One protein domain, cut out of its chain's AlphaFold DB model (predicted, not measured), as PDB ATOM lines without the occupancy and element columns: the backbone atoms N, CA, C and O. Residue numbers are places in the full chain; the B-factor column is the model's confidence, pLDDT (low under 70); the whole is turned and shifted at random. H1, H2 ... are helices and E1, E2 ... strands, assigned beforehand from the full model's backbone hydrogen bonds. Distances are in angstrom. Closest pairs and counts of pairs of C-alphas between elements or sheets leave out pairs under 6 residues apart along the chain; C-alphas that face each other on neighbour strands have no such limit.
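What this domain is: This is residues 51 to 173 of the 173 residues of the protein "Glycoside hydrolase family 127 protein" of Chloroflexia bacterium (UniProt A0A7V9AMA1). A small closed barrel of six strands, E2, E3, E7, E6, E4 and E8, has E1 and E5 paired onto it, while an arm reaches away from it with H1 near its tip. Residues 127 to 135 of this arm stick out. The printed part has 123 residues, with eight named strands and one named helix in the order E1 E2 E3 E4 E5 E6 H1 E7 E8 along the chain; the strands make a mixed sheet, and the class is mostly strand, with under half of the residues in named elements. The whole is compact, with a radius of gyration of the C-alphas of 15.8 A, yet elongated, spanning 51 by 31 by 23 A.

How they stand to each other: E6, residues 110 to 121, bends by 65 degrees at residue 116. On one side of it lies antiparallel E7, residues 148 to 154, with N 117 and O 148 2.8 A apart. On the other side lie E5, residues 99 to 103, in a hairpin with E6, N 101 and O 112 3.0 A apart, and antiparallel E4, residues 90 to 92, N 118 and O 91 2.9 A apart. E3, residues 73 to 78, is antiparallel to E7, N 76 and O 153 2.8 A apart, and forms a hairpin with E2, residues 65 to 70, N 75 and O 68 2.9 A apart. E8, residues 169 to 172, closes the ring, antiparallel to E2, N 170 and O 66 2.8 A apart, and parallel to E4, N 92 and O 171 2.9 A apart. E1, residues 51 to 53, forms a hairpin with E2, N 51 and O 69 2.8 A apart; E1, E2 and E3 are a meander, each strand the antiparallel neighbour of the one before. These N and O pairs are within hydrogen-bond range. H1, residues 134 to 137, is not on the barrel and is too short for an O i to N i+4 pair; its 1 O i to N i+3 pair is within range.

Where its parts are: E1 begins at C-alpha 51, (-3.726, 27.299, 78.221), and E8 ends at C-alpha 172, (-4.093, 40.555, 82.047). E6 measures 30.5 A, E7 19.7 A, E2 17.0 A and E3 15.7 A from first to last C-alpha.

The domain as a whole: The C-alphas farthest apart, Pro 104 and Asp 135, are 51.6 A apart. The printed part has no cut; the links E1 to E2, E3 to E4, E6 to H1 and E7 to E8 are long. Its mean pLDDT is 94.9, and no printed residue is under 70.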
ATOM      1  N   GLU A  51      -2.493  26.899  77.560       97.62
ATOM      2  CA  GLU A  51      -3.726  27.299  78.221       97.62
ATOM      3  C   GLU A  51      -3.470  28.483  79.148       97.62
ATOM      4  O   GLU A  51      -2.499  28.516  79.910       97.62
ATOM      5  N   ARG A  52      -4.399  29.438  79.109       98.12
ATOM      6  CA  ARG A  52      -4.494  30.542  80.059       98.12
ATOM      7  C   ARG A  52      -5.338  30.090  81.248       98.12
ATOM      8  O   ARG A  52      -6.508  29.749  81.094       98.12
ATOM      9  N   ILE A  53      -4.741  30.078  82.433       97.88
ATOM     10  CA  ILE A  53      -5.381  29.662  83.680       97.88
ATOM     11  C   ILE A  53      -5.723  30.901  84.501       97.88
ATOM     12  O   ILE A  53      -4.845  31.692  84.845       97.88
ATOM     13  N   VAL A  54      -7.000  31.041  84.847       97.75
ATOM     14  CA  VAL A  54      -7.502  32.061  85.776       97.75
ATOM     15  C   VAL A  54      -7.868  31.414  87.110       97.75
ATOM     16  O   VAL A  54      -8.222  30.237  87.171       97.75
ATOM     17  N   SER A  55      -7.763  32.170  88.198       97.44
ATOM     18  CA  SER A  55      -8.167  31.702  89.522       97.44
ATOM     19  C   SER A  55      -9.672  31.853  89.740       97.44
ATOM     20  O   SER A  55     -10.337  32.667  89.099       97.44
ATOM     21  N   HIS A  56     -10.207  31.129  90.725       98.00
ATOM     22  CA  HIS A  56     -11.548  31.412  91.235       98.00
ATOM     23  C   HIS A  56     -11.642  32.893  91.679       98.00
ATOM     24  O   HIS A  56     -10.712  33.364  92.339       98.00
ATOM     25  N   PRO A  57     -12.757  33.615  91.438       96.25
ATOM     26  CA  PRO A  57     -12.897  35.044  91.781       96.25
ATOM     27  C   PRO A  57     -12.736  35.410  93.267       96.25
ATOM     28  O   PRO A  57     -12.676  36.580  93.619       96.25
ATOM     29  N   ARG A  58     -12.685  34.408  94.154       97.19
ATOM     30  CA  ARG A  58     -12.475  34.584  95.604       97.19
ATOM     31  C   ARG A  58     -10.994  34.567  96.001       97.19
ATOM     32  O   ARG A  58     -10.689  34.817  97.157       97.19
ATOM     33  N   VAL A  59     -10.093  34.272  95.063       97.75
ATOM     34  CA  VAL A  59      -8.643  34.388  95.255       97.75
ATOM     35  C   VAL A  59      -8.239  35.808  94.865       97.75
ATOM     36  O   VAL A  59      -7.860  36.074  93.723       97.75
ATOM     37  N   LEU A  60      -8.407  36.743  95.798       96.62
ATOM     38  CA  LEU A  60      -8.305  38.181  95.531       96.62
ATOM     39  C   LEU A  60      -6.899  38.595  95.076       96.62
ATOM     40  O   LEU A  60      -6.752  39.476  94.234       96.62
ATOM     41  N   GLU A  61      -5.862  37.900  95.540       96.31
ATOM     42  CA  GLU A  61      -4.460  38.141  95.186       96.31
ATOM     43  C   GLU A  61      -4.165  37.860  93.705       96.31
ATOM     44  O   GLU A  61      -3.139  38.298  93.173       96.31
ATOM     45  N   LYS A  62      -5.040  37.089  93.046       97.25
ATOM     46  CA  LYS A  62      -4.941  36.687  91.637       97.25
ATOM     47  C   LYS A  62      -6.035  37.305  90.763       97.25
ATOM     48  O   LYS A  62      -6.139  36.960  89.586       97.25
ATOM     49  N   ALA A  63      -6.810  38.248  91.302       95.62
ATOM     50  CA  ALA A  63      -7.754  39.029  90.516       95.62
ATOM     51  C   ALA A  63      -7.038  39.713  89.337       95.62
ATOM     52  O   ALA A  63      -5.941  40.246  89.495       95.62
ATOM     53  N   ASN A  64      -7.656  39.667  88.152       94.94
ATOM     54  CA  ASN A  64      -7.109  40.203  86.897       94.94
ATOM     55  C   ASN A  64      -5.710  39.671  86.530       94.94
ATOM     56  O   ASN A  64      -4.925  40.359  85.876       94.94
ATOM     57  N   ARG A  65      -5.397  38.435  86.935       97.88
ATOM     58  CA  ARG A  65      -4.156  37.751  86.566       97.88
ATOM     59  C   ARG A  65      -4.405  36.463  85.794       97.88
ATOM     60  O   ARG A  65      -5.471  35.854  85.886       97.88
ATOM     61  N   VAL A  66      -3.386  36.045  85.052       98.44
ATOM     62  CA  VAL A  66      -3.358  34.807  84.275       98.44
ATOM     63  C   VAL A  66      -2.056  34.055  84.527       98.44
ATOM     64  O   VAL A  66      -0.988  34.657  84.629       98.44
ATOM     65  N   ALA A  67      -2.146  32.736  84.646       98.56
ATOM     66  CA  ALA A  67      -1.000  31.839  84.619       98.56
ATOM     67  C   ALA A  67      -0.999  31.045  83.310       98.56
ATOM     68  O   ALA A  67      -2.058  30.738  82.764       98.56
ATOM     69  N   LEU A  68       0.183  30.686  82.818       98.69
ATOM     70  CA  LEU A  68       0.320  29.870  81.614       98.69
ATOM     71  C   LEU A  68       0.561  28.408  81.988       98.69
ATOM     72  O   LEU A  68       1.384  28.098  82.855       98.69
ATOM     73  N   ARG A  69      -0.156  27.505  81.320       98.50
ATOM     74  CA  ARG A  69       0.005  26.056  81.455       98.50
ATOM     75  C   ARG A  69       0.195  25.424  80.085       98.50
ATOM     76  O   ARG A  69      -0.473  25.804  79.133       98.50
ATOM     77  N   ARG A  70       1.054  24.412  79.995       98.38
ATOM     78  CA  ARG A  70       1.101  23.504  78.842       98.38
ATOM     79  C   ARG A  70       1.202  22.071  79.337       98.38
ATOM     80  O   ARG A  70       2.194  21.677  79.953       98.38
ATOM     81  N   GLY A  71       0.157  21.288  79.088       97.69
ATOM     82  CA  GLY A  71       0.037  19.951  79.658       97.69
ATOM     83  C   GLY A  71       0.047  19.990  81.198       97.69
ATOM     84  O   GLY A  71      -0.711  20.755  81.793       97.69
ATOM     85  N   PRO A  72       0.897  19.200  81.879       97.56
ATOM     86  CA  PRO A  72       0.942  19.176  83.340       97.56
ATOM     87  C   PRO A  72       1.755  20.325  83.959       97.56
ATOM     88  O   PRO A  72       1.813  20.419  85.182       97.56
ATOM     89  N   LEU A  73       2.419  21.156  83.150       98.56
ATOM     90  CA  LEU A  73       3.400  22.123  83.633       98.56
ATOM     91  C   LEU A  73       2.824  23.535  83.658       98.56
ATOM     92  O   LEU A  73       2.345  24.035  82.639       98.56
ATOM     93  N   PHE A  74       2.935  24.182  84.816       98.69
ATOM     94  CA  PHE A  74       2.829  25.633  84.919       98.69
ATOM     95  C   PHE A  74       4.137  26.291  84.506       98.69
ATOM     96  O   PHE A  74       5.221  25.739  84.719       98.69
ATOM     97  N   TYR A  75       4.009  27.484  83.946       98.88
ATOM     98  CA  TYR A  75       5.109  28.301  83.471       98.88
ATOM     99  C   TYR A  75       5.293  29.541  84.341       98.88
ATOM    100  O   TYR A  75       4.363  29.997  85.007       98.88
ATOM    101  N   CYS A  76       6.508  30.072  84.339       98.75
ATOM    102  CA  CYS A  76       6.880  31.287  85.043       98.75
ATOM    103  C   CYS A  76       7.822  32.145  84.199       98.75
ATOM    104  O   CYS A  76       8.500  31.638  83.304       98.75
ATOM    105  N   VAL A  77       7.853  33.434  84.509       98.44
ATOM    106  CA  VAL A  77       8.703  34.445  83.880       98.44
ATOM    107  C   VAL A  77       9.788  34.831  84.876       98.44
ATOM    108  O   VAL A  77       9.473  35.154  86.022       98.44
ATOM    109  N   GLU A  78      11.050  34.781  84.456       97.69
ATOM    110  CA  GLU A  78      12.226  35.024  85.300       97.69
ATOM    111  C   GLU A  78      13.044  36.203  84.761       97.69
ATOM    112  O   GLU A  78      13.165  36.384  83.549       97.69
ATOM    113  N   ALA A  79      13.646  36.997  85.650       96.38
ATOM    114  CA  ALA A  79      14.510  38.113  85.253       96.38
ATOM    115  C   ALA A  79      15.728  37.691  84.416       96.38
ATOM    116  O   ALA A  79      16.214  38.471  83.607       96.38
ATOM    117  N   ALA A  80      16.201  36.449  84.556       96.00
ATOM    118  CA  ALA A  80      17.292  35.920  83.737       96.00
ATOM    119  C   ALA A  80      16.983  35.956  82.224       96.00
ATOM    120  O   ALA A  80      17.906  36.029  81.418       96.00
ATOM    121  N   ASP A  81      15.700  35.937  81.849       95.94
ATOM    122  CA  ASP A  81      15.245  36.031  80.458       95.94
ATOM    123  C   ASP A  81      14.922  37.474  80.024       95.94
ATOM    124  O   ASP A  81      14.691  37.722  78.843       95.94
ATOM    125  N   HIS A  82      14.903  38.436  80.957       94.06
ATOM    126  CA  HIS A  82      14.427  39.800  80.717       94.06
ATOM    127  C   HIS A  82      15.357  40.818  81.377       94.06
ATOM    128  O   HIS A  82      15.318  41.041  82.584       94.06
ATOM    129  N   GLN A  83      16.166  41.501  80.571       84.31
ATOM    130  CA  GLN A  83      17.072  42.560  81.043       84.31
ATOM    131  C   GLN A  83      16.381  43.931  81.142       84.31
ATOM    132  O   GLN A  83      17.015  44.974  81.003       84.31
ATOM    133  N   ILE A  84      15.063  43.931  81.330       81.56
ATOM    134  CA  ILE A  84      14.200  45.104  81.230       81.56
ATOM    135  C   ILE A  84      13.160  45.068  82.347       81.56
ATOM    136  O   ILE A  84      12.451  44.080  82.510       81.56
ATOM    137  N   GLY A  85      13.080  46.164  83.103       85.31
ATOM    138  CA  GLY A  85      12.078  46.351  84.152       85.31
ATOM    139  C   GLY A  85      12.040  45.240  85.210       85.31
ATOM    140  O   GLY A  85      12.998  44.497  85.417       85.31
ATOM    141  N   ASP A  86      10.910  45.159  85.908       92.56
ATOM    142  CA  ASP A  86      10.598  44.068  86.823       92.56
ATOM    143  C   ASP A  86       9.621  43.104  86.145       92.56
ATOM    144  O   ASP A  86       8.564  43.508  85.661       92.56
ATOM    145  N   VAL A  87       9.922  41.806  86.157       94.88
ATOM    146  CA  VAL A  87       9.055  40.791  85.536       94.88
ATOM    147  C   VAL A  87       7.643  40.732  86.139       94.88
ATOM    148  O   VAL A  87       6.731  40.163  85.544       94.88
ATOM    149  N   ARG A  88       7.430  41.309  87.327       94.00
ATOM    150  CA  ARG A  88       6.111  41.423  87.973       94.00
ATOM    151  C   ARG A  88       5.196  42.458  87.308       94.00
ATOM    152  O   ARG A  88       3.987  42.435  87.568       94.00
ATOM    153  N   ASP A  89       5.757  43.306  86.454       94.44
ATOM    154  CA  ASP A  89       5.053  44.359  85.727       94.44
ATOM    155  C   ASP A  89       4.667  43.962  84.300       94.44
ATOM    156  O   ASP A  89       4.017  44.741  83.603       94.44
ATOM    157  N   PHE A  90       4.970  42.726  83.892       96.06
ATOM    158  CA  PHE A  90       4.439  42.174  82.653       96.06
ATOM    159  C   PHE A  90       2.908  42.122  82.661       96.06
ATOM    160  O   PHE A  90       2.263  41.583  83.575       96.06
ATOM    161  N   VAL A  91       2.355  42.632  81.569       96.38
ATOM    162  CA  VAL A  91       0.963  42.541  81.161       96.38
ATOM    163  C   VAL A  91       0.921  41.670  79.912       96.38
ATOM    164  O   VAL A  91       1.589  41.959  78.922       96.38
ATOM    165  N   LEU A  92       0.161  40.581  79.968       97.31
ATOM    166  CA  LEU A  92      -0.057  39.698  78.831       97.31
ATOM    167  C   LEU A  92      -1.410  40.046  78.196       97.31
ATOM    168  O   LEU A  92      -2.428  39.817  78.861       97.31
ATOM    169  N   PRO A  93      -1.438  40.559  76.951       96.50
ATOM    170  CA  PRO A  93      -2.691  40.807  76.252       96.50
ATOM    171  C   PRO A  93      -3.543  39.535  76.144       96.50
ATOM    172  O   PRO A  93      -3.034  38.420  75.943       96.50
ATOM    173  N   ASP A  94      -4.854  39.675  76.310       95.50
ATOM    174  CA  ASP A  94      -5.769  38.533  76.321       95.50
ATOM    175  C   ASP A  94      -5.819  37.793  74.967       95.50
ATOM    176  O   ASP A  94      -6.008  36.572  74.942       95.50
ATOM    177  N   ASP A  95      -5.592  38.501  73.859       95.12
ATOM    178  CA  ASP A  95      -5.668  38.004  72.482       95.12
ATOM    179  C   ASP A  95      -4.311  37.656  71.850       95.12
ATOM    180  O   ASP A  95      -4.284  37.108  70.746       95.12
ATOM    181  N   VAL A  96      -3.188  37.891  72.542       97.00
ATOM    182  CA  VAL A  96      -1.870  37.604  71.959       97.00
ATOM    183  C   VAL A  96      -1.655  36.106  71.725       97.00
ATOM    184  O   VAL A  96      -2.022  35.251  72.545       97.00
ATOM    185  N   GLU A  97      -1.011  35.769  70.612       97.56
ATOM    186  CA  GLU A  97      -0.547  34.412  70.356       97.56
ATOM    187  C   GLU A  97       0.590  34.031  71.318       97.56
ATOM    188  O   GLU A  97       1.497  34.816  71.588       97.56
ATOM    189  N   ILE A  98       0.544  32.800  71.835       98.56
ATOM    190  CA  ILE A  98       1.615  32.245  72.663       98.56
ATOM    191  C   ILE A  98       2.216  31.052  71.934       98.56
ATOM    192  O   ILE A  98       1.567  30.016  71.764       98.56
ATOM    193  N   VAL A  99       3.478  31.188  71.549       98.44
ATOM    194  CA  VAL A  99       4.207  30.179  70.786       98.44
ATOM    195  C   VAL A  99       4.979  29.279  71.742       98.44
ATOM    196  O   VAL A  99       5.703  29.754  72.612       98.44
ATOM    197  N   ALA A 100       4.834  27.965  71.580       98.56
ATOM    198  CA  ALA A 100       5.597  26.974  72.331       98.56
ATOM    199  C   ALA A 100       6.742  26.422  71.473       98.56
ATOM    200  O   ALA A 100       6.494  25.881  70.396       98.56
ATOM    201  N   ALA A 101       7.978  26.491  71.968       98.31
ATOM    202  CA  ALA A 101       9.157  26.017  71.244       98.31
ATOM    203  C   ALA A 101      10.088  25.200  72.146       98.31
ATOM    204  O   ALA A 101      10.338  25.561  73.293       98.31
ATOM    205  N   MET A 102      10.616  24.087  71.628       98.25
ATOM    206  CA  MET A 102      11.632  23.298  72.328       98.25
ATOM    207  C   MET A 102      12.977  24.030  72.314       98.25
ATOM    208  O   MET A 102      13.427  24.492  71.267       98.25
ATOM    209  N   ARG A 103      13.641  24.075  73.467       98.06
ATOM    210  CA  ARG A 103      14.994  24.596  73.666       98.06
ATOM    211  C   ARG A 103      15.864  23.508  74.297       98.06
ATOM    212  O   ARG A 103      15.901  23.402  75.523       98.06
ATOM    213  N   PRO A 104      16.523  22.660  73.481       97.88
ATOM    214  CA  PRO A 104      17.300  21.518  73.973       97.88
ATOM    215  C   PRO A 104      18.545  21.942  74.767       97.88
ATOM    216  O   PRO A 104      19.025  21.196  75.613       97.88
ATOM    217  N   ASP A 105      19.049  23.144  74.502       97.31
ATOM    218  CA  ASP A 105      20.232  23.758  75.105       97.31
ATOM    219  C   ASP A 105      19.944  24.486  76.429       97.31
ATOM    220  O   ASP A 105      20.870  24.881  77.135       97.31
ATOM    221  N   LEU A 106      18.669  24.660  76.788       97.75
ATOM    222  CA  LEU A 106      18.246  25.407  77.967       97.75
ATOM    223  C   LEU A 106      17.720  24.458  79.047       97.75
ATOM    224  O   LEU A 106      16.804  23.680  78.793       97.75
ATOM    225  N   LEU A 107      18.261  24.559  80.268       97.25
ATOM    226  CA  LEU A 107      17.724  23.904  81.476       97.25
ATOM    227  C   LEU A 107      17.494  22.385  81.318       97.25
ATOM    228  O   LEU A 107      16.510  21.840  81.808       97.25
ATOM    229  N   GLY A 108      18.404  21.700  80.616       96.62
ATOM    230  CA  GLY A 108      18.310  20.254  80.372       96.62
ATOM    231  C   GLY A 108      17.305  19.849  79.287       96.62
ATOM    232  O   GLY A 108      16.979  18.671  79.178       96.62
ATOM    233  N   GLY A 109      16.829  20.804  78.485       98.06
ATOM    234  CA  GLY A 109      15.874  20.577  77.410       98.06
ATOM    235  C   GLY A 109      14.447  20.866  77.853       98.06
ATOM    236  O   GLY A 109      13.736  19.986  78.336       98.06
ATOM    237  N   VAL A 110      14.005  22.107  77.652       98.56
ATOM    238  CA  VAL A 110      12.660  22.553  78.041       98.56
ATOM    239  C   VAL A 110      11.887  23.109  76.857       98.56
ATOM    240  O   VAL A 110      12.453  23.681  75.932       98.56
ATOM    241  N   VAL A 111      10.562  22.990  76.897       98.75
ATOM    242  CA  VAL A 111       9.694  23.794  76.031       98.75
ATOM    243  C   VAL A 111       9.514  25.147  76.697       98.75
ATOM    244  O   VAL A 111       9.022  25.174  77.822       98.75
ATOM    245  N   VAL A 112       9.873  26.232  76.016       98.75
ATOM    246  CA  VAL A 112       9.584  27.613  76.430       98.75
ATOM    247  C   VAL A 112       8.304  28.117  75.774       98.75
ATOM    248  O   VAL A 112       7.909  27.611  74.721       98.75
ATOM    249  N   LEU A 113       7.668  29.105  76.398       98.81
ATOM    250  CA  LEU A 113       6.549  29.847  75.822       98.81
ATOM    251  C   LEU A 113       6.984  31.282  75.551       98.81
ATOM    252  O   LEU A 113       7.558  31.908  76.439       98.81
ATOM    253  N   THR A 114       6.692  31.804  74.365       98.62
ATOM    254  CA  THR A 114       6.998  33.189  73.995       98.62
ATOM    255  C   THR A 114       5.765  33.917  73.492       98.62
ATOM    256  O   THR A 114       4.949  33.320  72.790       98.62
ATOM    257  N   ALA A 115       5.639  35.196  73.834       97.94
ATOM    258  CA  ALA A 115       4.559  36.063  73.372       97.94
ATOM    259  C   ALA A 115       5.003  37.528  73.358       97.94
ATOM    260  O   ALA A 115       5.902  37.911  74.108       97.94
ATOM    261  N   ASP A 116       4.327  38.341  72.554       97.06
ATOM    262  CA  ASP A 116       4.455  39.795  72.593       97.06
ATOM    263  C   ASP A 116       3.638  40.340  73.774       97.06
ATOM    264  O   ASP A 116       2.413  40.250  73.823       97.06
ATOM    265  N   ALA A 117       4.328  40.850  74.785       96.31
ATOM    266  CA  ALA A 117       3.741  41.357  76.014       96.31
ATOM    267  C   ALA A 117       4.041  42.846  76.186       96.31
ATOM    268  O   ALA A 117       4.842  43.441  75.468       96.31
ATOM    269  N   GLU A 118       3.417  43.452  77.182       95.25
ATOM    270  CA  GLU A 118       3.650  44.841  77.559       95.25
ATOM    271  C   GLU A 118       4.207  44.886  78.983       95.25
ATOM    272  O   GLU A 118       4.033  43.949  79.765       95.25
ATOM    273  N   MET A 119       4.862  45.984  79.350       93.31
ATOM    274  CA  MET A 119       5.181  46.283  80.742       93.31
ATOM    275  C   MET A 119       4.435  47.526  81.199       93.31
ATOM    276  O   MET A 119       4.493  48.575  80.553       93.31
ATOM    277  N   GLU A 120       3.753  47.410  82.334       91.69
ATOM    278  CA  GLU A 120       3.109  48.542  82.988       91.69
ATOM    279  C   GLU A 120       4.118  49.274  83.875       91.69
ATOM    280  O   GLU A 120       4.657  48.722  84.829       91.69
ATOM    281  N   MET A 121       4.358  50.547  83.583       87.62
ATOM    282  CA  MET A 121       5.202  51.411  84.398       87.62
ATOM    283  C   MET A 121       4.326  52.236  85.331       87.62
ATOM    284  O   MET A 121       3.367  52.877  84.894       87.62
ATOM    285  N   ALA A 122       4.682  52.270  86.616       86.69
ATOM    286  CA  ALA A 122       4.007  53.137  87.573       86.69
ATOM    287  C   ALA A 122       4.022  54.597  87.088       86.69
ATOM    288  O   ALA A 122       5.035  55.090  86.584       86.69
ATOM    289  N   ALA A 123       2.894  55.290  87.252       89.94
ATOM    290  CA  ALA A 123       2.795  56.702  86.898       89.94
ATOM    291  C   ALA A 123       3.824  57.540  87.696       89.94
ATOM    292  O   ALA A 123       4.084  57.212  88.860       89.94
ATOM    293  N   PRO A 124       4.394  58.624  87.130       89.00
ATOM    294  CA  PRO A 124       5.450  59.403  87.782       89.00
ATOM    295  C   PRO A 124       5.104  59.877  89.200       89.00
ATOM    296  O   PRO A 124       5.981  59.925  90.062       89.00
ATOM    297  N   GLY A 125       3.830  60.170  89.477       89.88
ATOM    298  CA  GLY A 125       3.362  60.599  90.793       89.88
ATOM    299  C   GLY A 125       3.466  59.538  91.894       89.88
ATOM    300  O   GLY A 125       3.242  59.861  93.058       89.88
ATOM    301  N   TRP A 126       3.803  58.286  91.564       92.25
ATOM    302  CA  TRP A 126       4.108  57.230  92.539       92.25
ATOM    303  C   TRP A 126       5.564  57.241  93.025       92.25
ATOM    304  O   TRP A 126       5.897  56.518  93.963       92.25
ATOM    305  N   HIS A 127       6.446  58.055  92.437       90.44
ATOM    306  CA  HIS A 127       7.836  58.127  92.880       90.44
ATOM    307  C   HIS A 127       7.934  58.602  94.341       90.44
ATOM    308  O   HIS A 127       7.497  59.699  94.683       90.44
ATOM    309  N   GLY A 128       8.497  57.759  95.214       91.56
ATOM    310  CA  GLY A 128       8.631  58.042  96.649       91.56
ATOM    311  C   GLY A 128       7.325  57.968  97.454       91.56
ATOM    312  O   GLY A 128       7.343  58.253  98.650       91.56
ATOM    313  N   ALA A 129       6.206  57.574  96.838       93.12
ATOM    314  CA  ALA A 129       4.901  57.490  97.484       93.12
ATOM    315  C   ALA A 129       4.395  56.045  97.530       93.12
ATOM    316  O   ALA A 129       4.257  55.390  96.502       93.12
ATOM    317  N   LEU A 130       4.057  55.559  98.729       93.75
ATOM    318  CA  LEU A 130       3.420  54.248  98.896       93.75
ATOM    319  C   LEU A 130       1.891  54.327  98.772       93.75
ATOM    320  O   LEU A 130       1.256  53.403  98.270       93.75
ATOM    321  N   TYR A 131       1.300  55.441  99.209       94.62
ATOM    322  CA  TYR A 131      -0.142  55.672  99.198       94.62
ATOM    323  C   TYR A 131      -0.448  57.066  98.647       94.62
ATOM    324  O   TYR A 131       0.240  58.034  98.969       94.62
ATOM    325  N   ARG A 132      -1.502  57.171  97.836       94.44
ATOM    326  CA  ARG A 132      -2.023  58.423  97.268       94.44
ATOM    327  C   ARG A 132      -3.541  58.437  97.420       94.44
ATOM    328  O   ARG A 132      -4.166  57.378  97.462       94.44
ATOM    329  N   THR A 133      -4.144  59.622  97.489       95.62
ATOM    330  CA  THR A 133      -5.606  59.732  97.391       95.62
ATOM    331  C   THR A 133      -6.065  59.330  95.989       95.62
ATOM    332  O   THR A 133      -5.319  59.499  95.020       95.62
ATOM    333  N   ALA A 134      -7.299  58.834  95.868       93.44
ATOM    334  CA  ALA A 134      -7.876  58.477  94.571       93.44
ATOM    335  C   ALA A 134      -7.842  59.666  93.590       93.44
ATOM    336  O   ALA A 134      -7.395  59.511  92.458       93.44
ATOM    337  N   ASP A 135      -8.181  60.871  94.059       95.12
ATOM    338  CA  ASP A 135      -8.135  62.095  93.249       95.12
ATOM    339  C   ASP A 135      -6.727  62.450  92.770       95.12
ATOM    340  O   ASP A 135      -6.560  63.003  91.688       95.12
ATOM    341  N   ALA A 136      -5.693  62.179  93.574       92.12
ATOM    342  CA  ALA A 136      -4.317  62.414  93.159       92.12
ATOM    343  C   ALA A 136      -3.872  61.378  92.126       92.12
ATOM    344  O   ALA A 136      -3.227  61.761  91.158       92.12
ATOM    345  N   ALA A 137      -4.210  60.100  92.324       90.12
ATOM    346  CA  ALA A 137      -3.879  59.016  91.402       90.12
ATOM    347  C   ALA A 137      -4.649  59.104  90.073       90.12
ATOM    348  O   ALA A 137      -4.159  58.631  89.062       90.12
ATOM    349  N   ALA A 138      -5.822  59.740  90.048       89.50
ATOM    350  CA  ALA A 138      -6.582  59.965  88.817       89.50
ATOM    351  C   ALA A 138      -5.957  61.028  87.889       89.50
ATOM    352  O   ALA A 138      -6.366  61.149  86.735       89.50
ATOM    353  N   LYS A 139      -4.990  61.818  88.379       91.56
ATOM    354  CA  LYS A 139      -4.354  62.914  87.623       91.56
ATOM    355  C   LYS A 139      -3.224  62.454  86.702       91.56
ATOM    356  O   LYS A 139      -2.809  63.229  85.847       91.56
ATOM    357  N   ASP A 140      -2.720  61.236  86.872       90.88
ATOM    358  CA  ASP A 140      -1.700  60.633  86.020       90.88
ATOM    359  C   ASP A 140      -1.985  59.143  85.810       90.88
ATOM    360  O   ASP A 140      -2.486  58.460  86.696       90.88
ATOM    361  N   GLN A 141      -1.696  58.628  84.616       81.81
ATOM    362  CA  GLN A 141      -1.945  57.226  84.280       81.81
ATOM    363  C   GLN A 141      -0.635  56.434  84.260       81.81
ATOM    364  O   GLN A 141       0.414  57.004  83.941       81.81
ATOM    365  N   PRO A 142      -0.670  55.130  84.589       84.06
ATOM    366  CA  PRO A 142       0.451  54.241  84.328       84.06
ATOM    367  C   PRO A 142       0.850  54.300  82.851       84.06
ATOM    368  O   PRO A 142      -0.007  54.354  81.968       84.06
ATOM    369  N   GLY A 143       2.152  54.285  82.586       82.94
ATOM    370  CA  GLY A 143       2.653  54.101  81.229       82.94
ATOM    371  C   GLY A 143       2.564  52.630  80.829       82.94
ATOM    372  O   GLY A 143       2.646  51.749  81.685       82.94
ATOM    373  N   ARG A 144       2.456  52.351  79.530       83.19
ATOM    374  CA  ARG A 144       2.716  51.017  78.974       83.19
ATOM    375  C   ARG A 144       3.891  51.097  78.011       83.19
ATOM    376  O   ARG A 144       3.981  52.042  77.226       83.19
ATOM    377  N   SER A 145       4.810  50.141  78.105       79.25
ATOM    378  CA  SER A 145       5.901  50.026  77.140       79.25
ATOM    379  C   SER A 145       5.368  49.658  75.754       79.25
ATOM    380  O   SER A 145       4.283  49.095  75.617       79.25
ATOM    381  N   SER A 146       6.180  49.900  74.723       75.31
ATOM    382  CA  SER A 146       6.048  49.174  73.457       75.31
ATOM    383  C   SER A 146       6.139  47.659  73.689       75.31
ATOM    384  O   SER A 146       6.662  47.234  74.723       75.31
ATOM    385  N   SER A 147       5.673  46.865  72.721       87.25
ATOM    386  CA  SER A 147       5.756  45.396  72.758       87.25
ATOM    387  C   SER A 147       7.155  44.900  73.153       87.25
ATOM    388  O   SER A 147       8.174  45.399  72.666       87.25
ATOM    389  N   VAL A 148       7.181  43.924  74.055       92.69
ATOM    390  CA  VAL A 148       8.351  43.242  74.601       92.69
ATOM    391  C   VAL A 148       8.118  41.743  74.498       92.69
ATOM    392  O   VAL A 148       7.097  41.239  74.955       92.69
ATOM    393  N   THR A 149       9.101  40.999  73.995       95.75
ATOM    394  CA  THR A 149       9.024  39.536  74.002       95.75
ATOM    395  C   THR A 149       9.120  39.000  75.429       95.75
ATOM    396  O   THR A 149      10.171  39.063  76.067       95.75
ATOM    397  N   LEU A 150       8.022  38.430  75.912       97.44
ATOM    398  CA  LEU A 150       7.967  37.659  77.144       97.44
ATOM    399  C   LEU A 150       8.426  36.232  76.862       97.44
ATOM    400  O   LEU A 150       7.930  35.594  75.937       97.44
ATOM    401  N   THR A 151       9.325  35.712  77.694       98.25
ATOM    402  CA  THR A 151       9.742  34.306  77.694       98.25
ATOM    403  C   THR A 151       9.347  33.652  79.011       98.25
ATOM    404  O   THR A 151       9.749  34.091  80.085       98.25
ATOM    405  N   ALA A 152       8.573  32.572  78.949       98.75
ATOM    406  CA  ALA A 152       8.227  31.772  80.113       98.75
ATOM    407  C   ALA A 152       8.863  30.380  80.034       98.75
ATOM    408  O   ALA A 152       8.799  29.697  79.007       98.75
ATOM    409  N   ILE A 153       9.417  29.931  81.156       98.81
ATOM    410  CA  ILE A 153       9.984  28.590  81.344       98.81
ATOM    411  C   ILE A 153       9.106  27.766  82.295       98.81
ATOM    412  O   ILE A 153       8.334  28.343  83.066       98.81
ATOM    413  N   PRO A 154       9.199  26.423  82.292       98.81
ATOM    414  CA  PRO A 154       8.517  25.609  83.291       98.81
ATOM    415  C   PRO A 154       8.885  26.037  84.716       98.81
ATOM    416  O   PRO A 154      10.062  26.188  85.036       98.81
ATOM    417  N   TYR A 155       7.888  26.174  85.591       98.75
ATOM    418  CA  TYR A 155       8.069  26.663  86.963       98.75
ATOM    419  C   TYR A 155       9.106  25.864  87.763       98.75
ATOM    420  O   TYR A 155       9.869  26.438  88.533       98.75
ATOM    421  N   TYR A 156       9.178  24.546  87.555       98.31
ATOM    422  CA  TYR A 156      10.144  23.698  88.260       98.31
ATOM    423  C   TYR A 156      11.607  24.027  87.922       98.31
ATOM    424  O   TYR A 156      12.496  23.641  88.674       98.31
ATOM    425  N   ALA A 157      11.863  24.679  86.783       98.12
ATOM    426  CA  ALA A 157      13.206  24.939  86.272       98.12
ATOM    427  C   ALA A 157      13.743  26.331  86.666       98.12
ATOM    428  O   ALA A 157      14.900  26.647  86.378       98.12
ATOM    429  N   TRP A 158      12.931  27.149  87.344       97.75
ATOM    430  CA  TRP A 158      13.326  28.455  87.880       97.75
ATOM    431  C   TRP A 158      14.504  28.348  88.866       97.75
ATOM    432  O   TRP A 158      14.729  27.304  89.475       97.75
ATOM    433  N   ALA A 159      15.246  29.450  89.025       97.00
ATOM    434  CA  ALA A 159      16.322  29.643  90.001       97.00
ATOM    435  C   ALA A 159      17.576  28.791  89.743       97.00
ATOM    436  O   ALA A 159      18.422  28.630  90.618       97.00
ATOM    437  N   ASN A 160      17.734  28.307  88.508       97.88
ATOM    438  CA  ASN A 160      18.937  27.614  88.039       97.88
ATOM    439  C   ASN A 160      19.872  28.516  87.206       97.88
ATOM    440  O   ASN A 160      20.843  28.027  86.635       97.88
ATOM    441  N   ARG A 161      19.580  29.822  87.086       96.75
ATOM    442  CA  ARG A 161      20.306  30.767  86.207       96.75
ATOM    443  C   ARG A 161      20.708  32.064  86.914       96.75
ATOM    444  O   ARG A 161      20.917  33.091  86.276       96.75
ATOM    445  N   GLY A 162      20.845  31.998  88.235       94.75
ATOM    446  CA  GLY A 162      21.168  33.139  89.086       94.75
ATOM    447  C   GLY A 162      19.969  33.632  89.892       94.75
ATOM    448  O   GLY A 162      18.876  33.073  89.849       94.75
ATOM    449  N   THR A 163      20.207  34.671  90.685       95.12
ATOM    450  CA  THR A 163      19.188  35.283  91.540       95.12
ATOM    451  C   THR A 163      18.439  36.372  90.786       95.12
ATOM    452  O   THR A 163      19.063  37.264  90.217       95.12
ATOM    453  N   GLY A 164      17.112  36.362  90.851       95.12
ATOM    454  CA  GLY A 164      16.283  37.414  90.271       95.12
ATOM    455  C   GLY A 164      14.799  37.212  90.574       95.12
ATOM    456  O   GLY A 164      14.407  36.127  91.020       95.12
ATOM    457  N   PRO A 165      13.964  38.247  90.370       96.44
ATOM    458  CA  PRO A 165      12.525  38.124  90.544       96.44
ATOM    459  C   PRO A 165      11.923  37.131  89.542       96.44
ATOM    460  O   PRO A 165      12.443  36.908  88.445       96.44
ATOM    461  N   MET A 166      10.798  36.542  89.949       97.56
ATOM    462  CA  MET A 166      10.014  35.601  89.157       97.56
ATOM    463  C   MET A 166       8.524  35.822  89.421       97.56
ATOM    464  O   MET A 166       8.124  36.145  90.544       97.56
ATOM    465  N   THR A 167       7.692  35.623  88.397       98.06
ATOM    466  CA  THR A 167       6.238  35.520  88.572       98.06
ATOM    467  C   THR A 167       5.629  34.383  87.749       98.06
ATOM    468  O   THR A 167       6.022  34.122  86.615       98.06
ATOM    469  N   VAL A 168       4.631  33.712  88.329       98.50
ATOM    470  CA  VAL A 168       3.750  32.747  87.637       98.50
ATOM    471  C   VAL A 168       2.483  33.432  87.119       98.50
ATOM    472  O   VAL A 168       1.919  33.033  86.107       98.50
ATOM    473  N   TRP A 169       2.013  34.452  87.841       98.44
ATOM    474  CA  TRP A 169       0.726  35.099  87.603       98.44
ATOM    475  C   TRP A 169       0.948  36.495  87.024       98.44
ATOM    476  O   TRP A 169       1.237  37.447  87.758       98.44
ATOM    477  N   LEU A 170       0.801  36.593  85.708       97.81
ATOM    478  CA  LEU A 170       0.954  37.810  84.917       97.81
ATOM    479  C   LEU A 170      -0.312  38.656  85.004       97.81
ATOM    480  O   LEU A 170      -1.400  38.115  85.210       97.81
ATOM    481  N   ARG A 171      -0.186  39.976  84.867       96.50
ATOM    482  CA  ARG A 171      -1.361  40.846  84.732       96.50
ATOM    483  C   ARG A 171      -2.014  40.572  83.375       96.50
ATOM    484  O   ARG A 171      -1.314  40.277  82.411       96.50
ATOM    485  N   ARG A 172      -3.342  40.640  83.310       94.38
ATOM    486  CA  ARG A 172      -4.093  40.555  82.047       94.38
ATOM    487  C   ARG A 172      -4.238  41.943  81.432       94.38
ATOM    488  O   ARG A 172      -4.377  42.909  82.186       94.38
ATOM    489  N   GLY A 173      -4.183  42.024  80.105       87.25
ATOM    490  CA  GLY A 173      -4.223  43.273  79.342       87.25
ATOM    491  C   GLY A 173      -5.180  43.241  78.176       87.25
ATOM    492  O   GLY A 173      -5.456  42.131  77.669       87.25
TER     493      GLY A 173